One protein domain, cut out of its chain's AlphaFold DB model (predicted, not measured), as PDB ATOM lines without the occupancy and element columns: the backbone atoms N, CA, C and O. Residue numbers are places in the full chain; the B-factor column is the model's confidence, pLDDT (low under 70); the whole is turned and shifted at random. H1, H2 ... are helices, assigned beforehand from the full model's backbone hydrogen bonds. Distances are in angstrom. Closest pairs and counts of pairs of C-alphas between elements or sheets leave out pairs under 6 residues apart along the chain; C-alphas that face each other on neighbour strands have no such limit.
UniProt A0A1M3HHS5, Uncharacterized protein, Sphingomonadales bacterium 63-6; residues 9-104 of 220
ATOM      1  N   ILE A   9      28.932   6.377 -77.517       65.38
ATOM      2  CA  ILE A   9      28.463   7.044 -76.296       65.38
ATOM      3  C   ILE A   9      27.290   6.274 -75.685       65.38
ATOM      4  O   ILE A   9      27.237   6.053 -74.473       65.38
ATOM      5  N   VAL A  10      26.373   5.805 -76.530       56.09
ATOM      6  CA  VAL A  10      25.203   5.031 -76.110       56.09
ATOM      7  C   VAL A  10      25.650   3.689 -75.526       56.09
ATOM      8  O   VAL A  10      25.183   3.302 -74.455       56.09
ATOM      9  N   GLN A  11      26.628   3.024 -76.150       57.88
ATOM     10  CA  GLN A  11      27.201   1.776 -75.629       57.88
ATOM     11  C   GLN A  11      27.842   1.950 -74.242       57.88
ATOM     12  O   GLN A  11      27.608   1.127 -73.354       57.88
ATOM     13  N   ARG A  12      28.592   3.041 -74.015       64.25
ATOM     14  CA  ARG A  12      29.170   3.345 -72.693       64.25
ATOM     15  C   ARG A  12      28.109   3.600 -71.627       64.25
ATOM     16  O   ARG A  12      28.206   3.034 -70.544       64.25
ATOM     17  N   LEU A  13      27.080   4.389 -71.936       64.19
ATOM     18  CA  LEU A  13      26.000   4.683 -70.987       64.19
ATOM     19  C   LEU A  13      25.225   3.423 -70.584       64.19
ATOM     20  O   LEU A  13      24.880   3.250 -69.414       64.19
ATOM     21  N   PHE A  14      24.977   2.510 -71.528       57.00
ATOM     22  CA  PHE A  14      24.382   1.212 -71.210       57.00
ATOM     23  C   PHE A  14      25.309   0.349 -70.346       57.00
ATOM     24  O   PHE A  14      24.838  -0.287 -69.401       57.00
ATOM     25  N   PHE A  15      26.613   0.347 -70.625       62.44
ATOM     26  CA  PHE A  15      27.599  -0.401 -69.848       62.44
ATOM     27  C   PHE A  15      27.692   0.085 -68.395       62.44
ATOM     28  O   PHE A  15      27.565  -0.722 -67.474       62.44
ATOM     29  N   GLU A  16      27.819   1.395 -68.181       66.31
ATOM     30  CA  GLU A  16      27.873   1.998 -66.843       66.31
ATOM     31  C   GLU A  16      26.576   1.756 -66.063       66.31
ATOM     32  O   GLU A  16      26.609   1.305 -64.916       66.31
ATOM     33  N   ARG A  17      25.413   1.937 -66.708       61.59
ATOM     34  CA  ARG A  17      24.108   1.652 -66.092       61.59
ATOM     35  C   ARG A  17      23.986   0.188 -65.667       61.59
ATOM     36  O   ARG A  17      23.466  -0.099 -64.588       61.59
ATOM     37  N   ASN A  18      24.461  -0.741 -66.493       63.25
ATOM     38  CA  ASN A  18      24.427  -2.166 -66.180       63.25
ATOM     39  C   ASN A  18      25.387  -2.519 -65.037       63.25
ATOM     40  O   ASN A  18      25.024  -3.317 -64.173       63.25
ATOM     41  N   GLN A  19      26.573  -1.908 -64.975       67.62
ATOM     42  CA  GLN A  19      27.496  -2.088 -63.849       67.62
ATOM     43  C   GLN A  19      26.903  -1.576 -62.529       67.62
ATOM     44  O   GLN A  19      26.947  -2.283 -61.518       67.62
ATOM     45  N   ASP A  20      26.269  -0.407 -62.540       66.38
ATOM     46  CA  ASP A  20      25.617   0.165 -61.360       66.38
ATOM     47  C   ASP A  20      24.455  -0.694 -60.848       66.38
ATOM     48  O   ASP A  20      24.282  -0.874 -59.637       66.38
ATOM     49  N   LEU A  21      23.663  -1.268 -61.758       65.44
ATOM     50  CA  LEU A  21      22.587  -2.195 -61.403       65.44
ATOM     51  C   LEU A  21      23.135  -3.477 -60.760       65.44
ATOM     52  O   LEU A  21      22.595  -3.907 -59.736       65.44
ATOM     53  N   LYS A  22      24.239  -4.031 -61.287       64.75
ATOM     54  CA  LYS A  22      24.927  -5.196 -60.700       64.75
ATOM     55  C   LYS A  22      25.413  -4.904 -59.280       64.75
ATOM     56  O   LYS A  22      25.132  -5.673 -58.362       64.75
ATOM     57  N   LEU A  23      26.066  -3.759 -59.073       68.44
ATOM     58  CA  LEU A  23      26.572  -3.348 -57.758       68.44
ATOM     59  C   LEU A  23      25.443  -3.149 -56.740       68.44
ATOM     60  O   LEU A  23      25.544  -3.601 -55.597       68.44
ATOM     61  N   ARG A  24      24.346  -2.492 -57.137       66.50
ATOM     62  CA  ARG A  24      23.184  -2.289 -56.259       66.50
ATOM     63  C   ARG A  24      22.529  -3.618 -55.894       66.50
ATOM     64  O   ARG A  24      22.253  -3.840 -54.719       66.50
ATOM     65  N   GLN A  25      22.315  -4.517 -56.852       65.19
ATOM     66  CA  GLN A  25      21.717  -5.827 -56.579       65.19
ATOM     67  C   GLN A  25      22.604  -6.716 -55.703       65.19
ATOM     68  O   GLN A  25      22.091  -7.359 -54.789       65.19
ATOM     69  N   GLN A  26      23.923  -6.705 -55.909       70.94
ATOM     70  CA  GLN A  26      24.856  -7.441 -55.055       70.94
ATOM     71  C   GLN A  26      24.790  -6.950 -53.600       70.94
ATOM     72  O   GLN A  26      24.767  -7.765 -52.676       70.94
ATOM     73  N   LYS A  27      24.667  -5.633 -53.386       68.88
ATOM     74  CA  LYS A  27      24.440  -5.051 -52.053       68.88
ATOM     75  C   LYS A  27      23.108  -5.498 -51.447       68.88
ATOM     76  O   LYS A  27      23.090  -5.945 -50.304       68.88
ATOM     77  N   TRP A  28      22.006  -5.446 -52.201       67.75
ATOM     78  CA  TRP A  28      20.702  -5.939 -51.727       67.75
ATOM     79  C   TRP A  28      20.730  -7.430 -51.373       67.75
ATOM     80  O   TRP A  28      20.116  -7.841 -50.390       67.75
ATOM     81  N   MET A  29      21.486  -8.233 -52.123       66.56
ATOM     82  CA  MET A  29      21.663  -9.658 -51.848       66.56
ATOM     83  C   MET A  29      22.439  -9.902 -50.550       66.56
ATOM     84  O   MET A  29      22.031 -10.735 -49.744       66.56
ATOM     85  N   GLN A  30      23.525  -9.161 -50.318       70.62
ATOM     86  CA  GLN A  30      24.266  -9.228 -49.054       70.62
ATOM     87  C   GLN A  30      23.376  -8.849 -47.862       70.62
ATOM     88  O   GLN A  30      23.424  -9.516 -46.829       70.62
ATOM     89  N   ILE A  31      22.519  -7.835 -48.025       72.00
ATOM     90  CA  ILE A  31      21.557  -7.409 -47.001       72.00
ATOM     91  C   ILE A  31      20.510  -8.503 -46.726       72.00
ATOM     92  O   ILE A  31      20.281  -8.823 -45.564       72.00
ATOM     93  N   ASP A  32      19.911  -9.123 -47.753       72.75
ATOM     94  CA  ASP A  32      18.928 -10.214 -47.573       72.75
ATOM     95  C   ASP A  32      19.553 -11.419 -46.845       72.75
ATOM     96  O   ASP A  32      18.963 -11.986 -45.926       72.75
ATOM     97  N   ILE A  33      20.795 -11.775 -47.182       74.50
ATOM     98  CA  ILE A  33      21.525 -12.863 -46.512       74.50
ATOM     99  C   ILE A  33      21.813 -12.520 -45.050       74.50
ATOM    100  O   ILE A  33      21.607 -13.365 -44.172       74.50
ATOM    101  N   ALA A  34      22.264 -11.295 -44.777       73.50
ATOM    102  CA  ALA A  34      22.497 -10.831 -43.416       73.50
ATOM    103  C   ALA A  34      21.198 -10.886 -42.598       73.50
ATOM    104  O   ALA A  34      21.176 -11.501 -41.534       73.50
ATOM    105  N   LEU A  35      20.095 -10.346 -43.127       73.19
ATOM    106  CA  LEU A  35      18.789 -10.348 -42.463       73.19
ATOM    107  C   LEU A  35      18.287 -11.767 -42.172       73.19
ATOM    108  O   LEU A  35      17.878 -12.046 -41.046       73.19
ATOM    109  N   ARG A  36      18.385 -12.694 -43.134       74.75
ATOM    110  CA  ARG A  36      18.006 -14.104 -42.925       74.75
ATOM    111  C   ARG A  36      18.855 -14.775 -41.855       74.75
ATOM    112  O   ARG A  36      18.323 -15.494 -41.015       74.75
ATOM    113  N   THR A  37      20.161 -14.520 -41.866       76.88
ATOM    114  CA  THR A  37      21.087 -15.042 -40.850       76.88
ATOM    115  C   THR A  37      20.710 -14.520 -39.464       76.88
ATOM    116  O   THR A  37      20.615 -15.303 -38.521       76.88
ATOM    117  N   TYR A  38      20.392 -13.229 -39.347       76.25
ATOM    118  CA  TYR A  38      19.889 -12.630 -38.110       76.25
ATOM    119  C   TYR A  38      18.566 -13.253 -37.647       76.25
ATOM    120  O   TYR A  38      18.437 -13.589 -36.471       76.25
ATOM    121  N   SER A  39      17.599 -13.470 -38.546       73.56
ATOM    122  CA  SER A  39      16.328 -14.127 -38.201       73.56
ATOM    123  C   SER A  39      16.536 -15.550 -37.682       73.56
ATOM    124  O   SER A  39      15.906 -15.964 -36.712       73.56
ATOM    125  N   TYR A  40      17.450 -16.294 -38.296       80.06
ATOM    126  CA  TYR A  40      17.789 -17.648 -37.883       80.06
ATOM    127  C   TYR A  40      18.497 -17.714 -36.531       80.06
ATOM    128  O   TYR A  40      18.137 -18.547 -35.699       80.06
ATOM    129  N   LEU A  41      19.449 -16.813 -36.280       81.19
ATOM    130  CA  LEU A  41      20.069 -16.671 -34.963       81.19
ATOM    131  C   LEU A  41      19.026 -16.314 -33.899       81.19
ATOM    132  O   LEU A  41      19.026 -16.903 -32.820       81.19
ATOM    133  N   GLY A  42      18.090 -15.416 -34.220       78.38
ATOM    134  CA  GLY A  42      16.970 -15.080 -33.342       78.38
ATOM    135  C   GLY A  42      16.097 -16.292 -33.002       78.38
ATOM    136  O   GLY A  42      15.785 -16.514 -31.833       78.38
ATOM    137  N   LEU A  43      15.761 -17.122 -33.996       82.19
ATOM    138  CA  LEU A  43      14.982 -18.350 -33.799       82.19
ATOM    139  C   LEU A  43      15.725 -19.342 -32.894       82.19
ATOM    140  O   LEU A  43      15.144 -19.877 -31.953       82.19
ATOM    141  N   VAL A  44      17.023 -19.534 -33.132       83.25
ATOM    142  CA  VAL A  44      17.901 -20.361 -32.295       83.25
ATOM    143  C   VAL A  44      17.904 -19.882 -30.839       83.25
ATOM    144  O   VAL A  44      17.658 -20.675 -29.932       83.25
ATOM    145  N   ILE A  45      18.133 -18.589 -30.604       82.19
ATOM    146  CA  ILE A  45      18.157 -18.004 -29.254       82.19
ATOM    147  C   ILE A  45      16.794 -18.159 -28.573       82.19
ATOM    148  O   ILE A  45      16.728 -18.456 -27.378       82.19
ATOM    149  N   SER A  46      15.709 -17.997 -29.330       78.00
ATOM    150  CA  SER A  46      14.346 -18.166 -28.831       78.00
ATOM    151  C   SER A  46      14.070 -19.616 -28.416       78.00
ATOM    152  O   SER A  46      13.548 -19.838 -27.325       78.00
ATOM    153  N   LEU A  47      14.508 -20.607 -29.204       82.94
ATOM    154  CA  LEU A  47      14.399 -22.028 -28.852       82.94
ATOM    155  C   LEU A  47      15.202 -22.382 -27.594       82.94
ATOM    156  O   LEU A  47      14.686 -23.077 -26.720       82.94
ATOM    157  N   ILE A  48      16.438 -21.886 -27.478       82.25
ATOM    158  CA  ILE A  48      17.267 -22.094 -26.281       82.25
ATOM    159  C   ILE A  48      16.580 -21.482 -25.058       82.25
ATOM    160  O   ILE A  48      16.447 -22.145 -24.032       82.25
ATOM    161  N   SER A  49      16.111 -20.237 -25.173       76.44
ATOM    162  CA  SER A  49      15.434 -19.522 -24.086       76.44
ATOM    163  C   SER A  49      14.140 -20.219 -23.662       76.44
ATOM    164  O   SER A  49      13.900 -20.383 -22.470       76.44
ATOM    165  N   ALA A  50      13.332 -20.685 -24.617       80.12
ATOM    166  CA  ALA A  50      12.107 -21.432 -24.343       80.12
ATOM    167  C   ALA A  50      12.398 -22.778 -23.660       80.12
ATOM    168  O   ALA A  50      11.725 -23.137 -22.695       80.12
ATOM    169  N   GLY A  51      13.429 -23.496 -24.116       83.00
ATOM    170  CA  GLY A  51      13.876 -24.744 -23.499       83.00
ATOM    171  C   GLY A  51      14.383 -24.538 -22.071       83.00
ATOM    172  O   GLY A  51      13.965 -25.258 -21.169       83.00
ATOM    173  N   ALA A  52      15.223 -23.523 -21.847       79.19
ATOM    174  CA  ALA A  52      15.723 -23.161 -20.520       79.19
ATOM    175  C   ALA A  52      14.588 -22.740 -19.572       79.19
ATOM    176  O   ALA A  52      14.554 -23.163 -18.416       79.19
ATOM    177  N   PHE A  53      13.624 -21.964 -20.073       78.00
ATOM    178  CA  PHE A  53      12.430 -21.578 -19.328       78.00
ATOM    179  C   PHE A  53      11.581 -22.796 -18.953       78.00
ATOM    180  O   PHE A  53      11.232 -22.956 -17.789       78.00
ATOM    181  N   ALA A  54      11.308 -23.707 -19.888       82.25
ATOM    182  CA  ALA A  54      10.580 -24.942 -19.595       82.25
ATOM    183  C   ALA A  54      11.312 -25.815 -18.561       82.25
ATOM    184  O   ALA A  54      10.691 -26.347 -17.641       82.25
ATOM    185  N   PHE A  55      12.643 -25.903 -18.661       80.38
ATOM    186  CA  PHE A  55      13.471 -26.627 -17.696       80.38
ATOM    187  C   PHE A  55      13.408 -26.029 -16.290       80.38
ATOM    188  O   PHE A  55      13.532 -26.771 -15.323       80.38
ATOM    189  N   SER A  56      13.169 -24.721 -16.158       78.56
ATOM    190  CA  SER A  56      13.059 -24.070 -14.847       78.56
ATOM    191  C   SER A  56      11.840 -24.529 -14.031       78.56
ATOM    192  O   SER A  56      11.862 -24.439 -12.806       78.56
ATOM    193  N   PHE A  57      10.802 -25.071 -14.684       79.50
ATOM    194  CA  PHE A  57       9.637 -25.665 -14.012       79.50
ATOM    195  C   PHE A  57       9.848 -27.127 -13.615       79.50
ATOM    196  O   PHE A  57       9.135 -27.650 -12.755       79.50
ATOM    197  N   LEU A  58      10.820 -27.805 -14.227       76.19
ATOM    198  CA  LEU A  58      11.202 -29.154 -13.844       76.19
ATOM    199  C   LEU A  58      12.112 -29.034 -12.625       76.19
ATOM    200  O   LEU A  58      13.259 -28.615 -12.728       76.19
ATOM    201  N   ASN A  59      11.593 -29.399 -11.454       70.38
ATOM    202  CA  ASN A  59      12.273 -29.320 -10.156       70.38
ATOM    203  C   ASN A  59      13.406 -30.374 -10.018       70.38
ATOM    204  O   ASN A  59      13.513 -31.092  -9.025       70.38
ATOM    205  N   VAL A  60      14.224 -30.524 -11.061       74.75
ATOM    206  CA  VAL A  60      15.249 -31.551 -11.242       74.75
ATOM    207  C   VAL A  60      16.618 -30.893 -11.111       74.75
ATOM    208  O   VAL A  60      17.006 -30.056 -11.924       74.75
ATOM    209  N   LYS A  61      17.390 -31.294 -10.097       76.12
ATOM    210  CA  LYS A  61      18.795 -30.890  -9.970       76.12
ATOM    211  C   LYS A  61      19.654 -31.782 -10.862       76.12
ATOM    212  O   LYS A  61      19.906 -32.937 -10.529       76.12
ATOM    213  N   LEU A  62      20.090 -31.243 -11.996       75.19
ATOM    214  CA  LEU A  62      21.066 -31.900 -12.863       75.19
ATOM    215  C   LEU A  62      22.414 -32.010 -12.143       75.19
ATOM    216  O   LEU A  62      22.881 -31.062 -11.511       75.19
ATOM    217  N   THR A  63      23.059 -33.166 -12.265       85.56
ATOM    218  CA  THR A  63      24.463 -33.328 -11.862       85.56
ATOM    219  C   THR A  63      25.385 -32.591 -12.840       85.56
ATOM    220  O   THR A  63      25.033 -32.411 -14.007       85.56
ATOM    221  N   ASN A  64      26.593 -32.212 -12.408       81.25
ATOM    222  CA  ASN A  64      27.562 -31.513 -13.270       81.25
ATOM    223  C   ASN A  64      27.823 -32.256 -14.593       81.25
ATOM    224  O   ASN A  64      27.893 -31.632 -15.647       81.25
ATOM    225  N   ASN A  65      27.884 -33.591 -14.562       82.12
ATOM    226  CA  ASN A  65      28.096 -34.404 -15.762       82.12
ATOM    227  C   ASN A  65      26.901 -34.341 -16.726       82.12
ATOM    228  O   ASN A  65      27.092 -34.252 -17.937       82.12
ATOM    229  N   GLN A  66      25.669 -34.349 -16.205       80.38
ATOM    230  CA  GLN A  66      24.461 -34.202 -17.024       80.38
ATOM    231  C   GLN A  66      24.352 -32.796 -17.619       80.38
ATOM    232  O   GLN A  66      23.926 -32.649 -18.760       80.38
ATOM    233  N   LEU A  67      24.781 -31.774 -16.876       80.81
ATOM    234  CA  LEU A  67      24.819 -30.393 -17.347       80.81
ATOM    235  C   LEU A  67      25.808 -30.235 -18.510       80.81
ATOM    236  O   LEU A  67      25.449 -29.686 -19.550       80.81
ATOM    237  N   VAL A  68      27.021 -30.780 -18.382       77.44
ATOM    238  CA  VAL A  68      28.016 -30.774 -19.469       77.44
ATOM    239  C   VAL A  68      27.500 -31.538 -20.691       77.44
ATOM    240  O   VAL A  68      27.580 -31.022 -21.804       77.44
ATOM    241  N   ALA A  69      26.913 -32.724 -20.503       77.25
ATOM    242  CA  ALA A  69      26.340 -33.504 -21.601       77.25
ATOM    243  C   ALA A  69      25.209 -32.752 -22.326       77.25
ATOM    244  O   ALA A  69      25.151 -32.758 -23.556       77.25
ATOM    245  N   LEU A  70      24.347 -32.057 -21.576       79.38
ATOM    246  CA  LEU A  70      23.261 -31.245 -22.122       79.38
ATOM    247  C   LEU A  70      23.792 -30.055 -22.934       79.38
ATOM    248  O   LEU A  70      23.290 -29.792 -24.026       79.38
ATOM    249  N   ILE A  71      24.832 -29.372 -22.444       80.31
ATOM    250  CA  ILE A  71      25.492 -28.281 -23.176       80.31
ATOM    251  C   ILE A  71      26.095 -28.803 -24.481       80.31
ATOM    252  O   ILE A  71      25.860 -28.217 -25.534       80.31
ATOM    253  N   VAL A  72      26.841 -29.912 -24.438       79.06
ATOM    254  CA  VAL A  72      27.490 -30.485 -25.629       79.06
ATOM    255  C   VAL A  72      26.454 -30.911 -26.673       79.06
ATOM    256  O   VAL A  72      26.601 -30.579 -27.850       79.06
ATOM    257  N   ALA A  73      25.375 -31.579 -26.252       78.56
ATOM    258  CA  ALA A  73      24.275 -31.955 -27.140       78.56
ATOM    259  C   ALA A  73      23.576 -30.724 -27.744       78.56
ATOM    260  O   ALA A  73      23.305 -30.694 -28.947       78.56
ATOM    261  N   GLY A  74      23.345 -29.685 -26.934       77.25
ATOM    262  CA  GLY A  74      22.784 -28.414 -27.386       77.25
ATOM    263  C   GLY A  74      23.661 -27.737 -28.439       77.25
ATOM    264  O   GLY A  74      23.179 -27.406 -29.519       77.25
ATOM    265  N   VAL A  75      24.964 -27.600 -28.178       82.25
ATOM    266  CA  VAL A  75      25.925 -27.004 -29.123       82.25
ATOM    267  C   VAL A  75      25.983 -27.795 -30.432       82.25
ATOM    268  O   VAL A  75      25.960 -27.193 -31.505       82.25
ATOM    269  N   GLY A  76      25.994 -29.130 -30.376       76.06
ATOM    270  CA  GLY A  76      25.978 -29.977 -31.573       76.06
ATOM    271  C   GLY A  76      24.728 -29.771 -32.434       76.06
ATOM    272  O   GLY A  76      24.826 -29.632 -33.656       76.06
ATOM    273  N   LEU A  77      23.555 -29.675 -31.804       79.12
ATOM    274  CA  LEU A  77      22.291 -29.413 -32.494       79.12
ATOM    275  C   LEU A  77      22.283 -28.016 -33.134       79.12
ATOM    276  O   LEU A  77      21.884 -27.869 -34.289       79.12
ATOM    277  N   LEU A  78      22.795 -27.003 -32.432       79.12
ATOM    278  CA  LEU A  78      22.925 -25.642 -32.962       79.12
ATOM    279  C   LEU A  78      23.858 -25.569 -34.170       79.12
ATOM    280  O   LEU A  78      23.515 -24.939 -35.168       79.12
ATOM    281  N   LEU A  79      25.009 -26.241 -34.107       78.44
ATOM    282  CA  LEU A  79      25.942 -26.326 -35.230       78.44
ATOM    283  C   LEU A  79      25.309 -27.025 -36.437       78.44
ATOM    284  O   LEU A  79      25.513 -26.589 -37.569       78.44
ATOM    285  N   SER A  80      24.505 -28.065 -36.209       75.88
ATOM    286  CA  SER A  80      23.770 -28.753 -37.274       75.88
ATOM    287  C   SER A  80      22.740 -27.837 -37.945       75.88
ATOM    288  O   SER A  80      22.723 -27.731 -39.174       75.88
ATOM    289  N   ILE A  81      21.946 -27.097 -37.158       78.25
ATOM    290  CA  ILE A  81      20.985 -26.111 -37.677       78.25
ATOM    291  C   ILE A  81      21.708 -25.020 -38.471       78.25
ATOM    292  O   ILE A  81      21.310 -24.704 -39.594       78.25
ATOM    293  N   LEU A  82      22.792 -24.469 -37.919       78.38
ATOM    294  CA  LEU A  82      23.571 -23.421 -38.573       78.38
ATOM    295  C   LEU A  82      24.175 -23.916 -39.895       78.38
ATOM    296  O   LEU A  82      24.097 -23.221 -40.908       78.38
ATOM    297  N   SER A  83      24.707 -25.140 -39.912       75.31
ATOM    298  CA  SER A  83      25.243 -25.777 -41.118       75.31
ATOM    299  C   SER A  83      24.164 -25.978 -42.187       75.31
ATOM    300  O   SER A  83      24.348 -25.589 -43.341       75.31
ATOM    301  N   PHE A  84      22.986 -26.482 -41.802       78.38
ATOM    302  CA  PHE A  84      21.846 -26.625 -42.710       78.38
ATOM    303  C   PHE A  84      21.407 -25.279 -43.306       78.38
ATOM    304  O   PHE A  84      21.126 -25.179 -44.503       78.38
ATOM    305  N   MET A  85      21.386 -24.221 -42.497       76.31
ATOM    306  CA  MET A  85      21.027 -22.878 -42.951       76.31
ATOM    307  C   MET A  85      22.057 -22.295 -43.915       76.31
ATOM    308  O   MET A  85      21.667 -21.761 -44.955       76.31
ATOM    309  N   LEU A  86      23.351 -22.460 -43.634       75.44
ATOM    310  CA  LEU A  86      24.427 -22.060 -44.543       75.44
ATOM    311  C   LEU A  86      24.343 -22.799 -45.883       75.44
ATOM    312  O   LEU A  86      24.474 -22.174 -46.936       75.44
ATOM    313  N   LEU A  87      24.049 -24.103 -45.871       72.81
ATOM    314  CA  LEU A  87      23.828 -24.883 -47.092       72.81
ATOM    315  C   LEU A  87      22.618 -24.376 -47.885       72.81
ATOM    316  O   LEU A  87      22.682 -24.269 -49.110       72.81
ATOM    317  N   ARG A  88      21.531 -24.001 -47.202       73.94
ATOM    318  CA  ARG A  88      20.349 -23.414 -47.850       73.94
ATOM    319  C   ARG A  88      20.653 -22.058 -48.483       73.94
ATOM    320  O   ARG A  88      20.230 -21.816 -49.611       73.94
ATOM    321  N   ILE A  89      21.395 -21.200 -47.781       73.94
ATOM    322  CA  ILE A  89      21.851 -19.904 -48.298       73.94
ATOM    323  C   ILE A  89      22.739 -20.123 -49.527       73.94
ATOM    324  O   ILE A  89      22.504 -19.510 -50.564       73.94
ATOM    325  N   ARG A  90      23.696 -21.054 -49.456       70.00
ATOM    326  CA  ARG A  90      24.570 -21.413 -50.580       70.00
ATOM    327  C   ARG A  90      23.787 -21.929 -51.788       70.00
ATOM    328  O   ARG A  90      24.062 -21.511 -52.906       70.00
ATOM    329  N   SER A  91      22.796 -22.794 -51.581       65.12
ATOM    330  CA  SER A  91      21.954 -23.308 -52.668       65.12
ATOM    331  C   SER A  91      21.107 -22.205 -53.314       65.12
ATOM    332  O   SER A  91      20.964 -22.169 -54.534       65.12
ATOM    333  N   GLN A  92      20.582 -21.267 -52.520       64.62
ATOM    334  CA  GLN A  92      19.848 -20.108 -53.038       64.62
ATOM    335  C   GLN A  92      20.759 -19.136 -53.791       64.62
ATOM    336  O   GLN A  92      20.346 -18.606 -54.818       64.62
ATOM    337  N   LEU A  93      21.992 -18.940 -53.319       62.12
ATOM    338  CA  LEU A  93      23.026 -18.191 -54.027       62.12
ATOM    339  C   LEU A  93      23.350 -18.839 -55.372       62.12
ATOM    340  O   LEU A  93      23.319 -18.151 -56.379       62.12
ATOM    341  N   GLN A  94      23.586 -20.151 -55.413       55.62
ATOM    342  CA  GLN A  94      23.859 -20.863 -56.665       55.62
ATOM    343  C   GLN A  94      22.689 -20.773 -57.645       55.62
ATOM    344  O   GLN A  94      22.912 -20.484 -58.812       55.62
ATOM    345  N   LYS A  95      21.447 -20.944 -57.175       55.03
ATOM    346  CA  LYS A  95      20.260 -20.775 -58.025       55.03
ATOM    347  C   LYS A  95      20.119 -19.353 -58.551       55.03
ATOM    348  O   LYS A  95      19.843 -19.185 -59.722       55.03
ATOM    349  N   ARG A  96      20.350 -18.330 -57.723       53.94
ATOM    350  CA  ARG A  96      20.255 -16.933 -58.169       53.94
ATOM    351  C   ARG A  96      21.414 -16.495 -59.052       53.94
ATOM    352  O   ARG A  96      21.190 -15.664 -59.915       53.94
ATOM    353  N   ILE A  97      22.620 -17.020 -58.839       51.09
ATOM    354  CA  ILE A  97      23.754 -16.828 -59.750       51.09
ATOM    355  C   ILE A  97      23.400 -17.449 -61.100       51.09
ATOM    356  O   ILE A  97      23.492 -16.753 -62.095       51.09
ATOM    357  N   PHE A  98      22.880 -18.677 -61.114       40.97
ATOM    358  CA  PHE A  98      22.410 -19.351 -62.324       40.97
ATOM    359  C   PHE A  98      21.259 -18.593 -63.017       40.97
ATOM    360  O   PHE A  98      21.310 -18.344 -64.215       40.97
ATOM    361  N   ASP A  99      20.256 -18.120 -62.271       42.72
ATOM    362  CA  ASP A  99      19.146 -17.321 -62.814       42.72
ATOM    363  C   ASP A  99      19.614 -15.937 -63.320       42.72
ATOM    364  O   ASP A  99      19.070 -15.399 -64.285       42.72
ATOM    365  N   PHE A 100      20.631 -15.344 -62.687       45.94
ATOM    366  CA  PHE A 100      21.257 -14.085 -63.107       45.94
ATOM    367  C   PHE A 100      22.163 -14.263 -64.330       45.94
ATOM    368  O   PHE A 100      22.201 -13.388 -65.192       45.94
ATOM    369  N   GLU A 101      22.851 -15.394 -64.437       43.34
ATOM    370  CA  GLU A 101      23.663 -15.795 -65.588       43.34
ATOM    371  C   GLU A 101      22.780 -16.042 -66.822       43.34
ATOM    372  O   GLU A 101      23.137 -15.655 -67.930       43.34
ATOM    373  N   ILE A 102      21.550 -16.527 -66.616       43.56
ATOM    374  CA  ILE A 102      20.527 -16.641 -67.666       43.56
ATOM    375  C   ILE A 102      19.878 -15.277 -68.002       43.56
ATOM    376  O   ILE A 102      19.416 -15.071 -69.125       43.56
ATOM    377  N   GLY A 103      19.824 -14.333 -67.053       40.91
ATOM    378  CA  GLY A 103      19.130 -13.040 -67.201       40.91
ATOM    379  C   GLY A 103      20.003 -11.838 -67.584       40.91
ATOM    380  O   GLY A 103      19.486 -10.829 -68.064       40.91
ATOM    381  N   THR A 104      21.317 -11.917 -67.390       44.06
ATOM    382  CA  THR A 104      22.278 -10.909 -67.839       44.06
ATOM    383  C   THR A 104      23.356 -11.611 -68.632       44.06
ATOM    384  O   THR A 104      24.227 -12.252 -68.059       44.06
TER     385      THR A 104
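What this domain is: This is residues 9 to 104 of the 220 residues of an uncharacterized protein of Sphingomonadales bacterium 63-6 (UniProt A0A1M3HHS5). The model is a long, slender helical hairpin: H1 runs the length of the rod, a short loop turns the chain back, and H2 returns beside it, crossing it at a small angle. The two helices come nearest near their middles and stand wider apart toward the loop, while residues 9 to 17 of the longer H1 stick out free at the end away from the loop. The printed part has 96 residues with two named helices, H1 then H2, and no named strand; the class is all helix. The whole is extended, with a radius of gyration of the C-alphas of 22.1 A, and spans 77 by 19 by 16 A.

How they stand to each other: H1, residues 9 to 57, and H2, residues 64 to 103, form a helical hairpin. They only just touch, with 3 pairs of C-alphas within 8 A; the closest C-alphas are those of Ile 33 and Ile 89, 7.3 A apart. H1 touches H2 with residues 33 to 44 alone, and H2 touches H1 with residues 78 to 89 alone. Their lines stand at a shallow tilt of 21 degrees, and they run opposite ways. Their centres are 14.9 A apart. Residues 49 to 61, of which 49 to 57 belong to H1, stand free, and so do residues 63 to 69, of which 64 to 69 belong to H2. In H2 every O i to N i+4 pair is within hydrogen-bond range; in H1 44 of 45 are.

Where its parts are: H1 has 49 residues and measures 72.8 A, from C-alpha 9 at (28.463, 7.044, -76.296) to C-alpha 57 at (9.637, -25.665, -14.012). H2 has 40 residues and measures 57.6 A, ending with C-alpha 103 at (19.130, -13.040, -67.201).

The domain as a whole: The C-alphas farthest apart are those of Ile 9 and Asn 59, at 77.2 A. The printed part has no cut, and the link from H1 to H2, with 6 residues between them, is short. The mean pLDDT of the printed part is 70.9; residues 9 to 25, 27 to 29 and 91 to 104 are under 70.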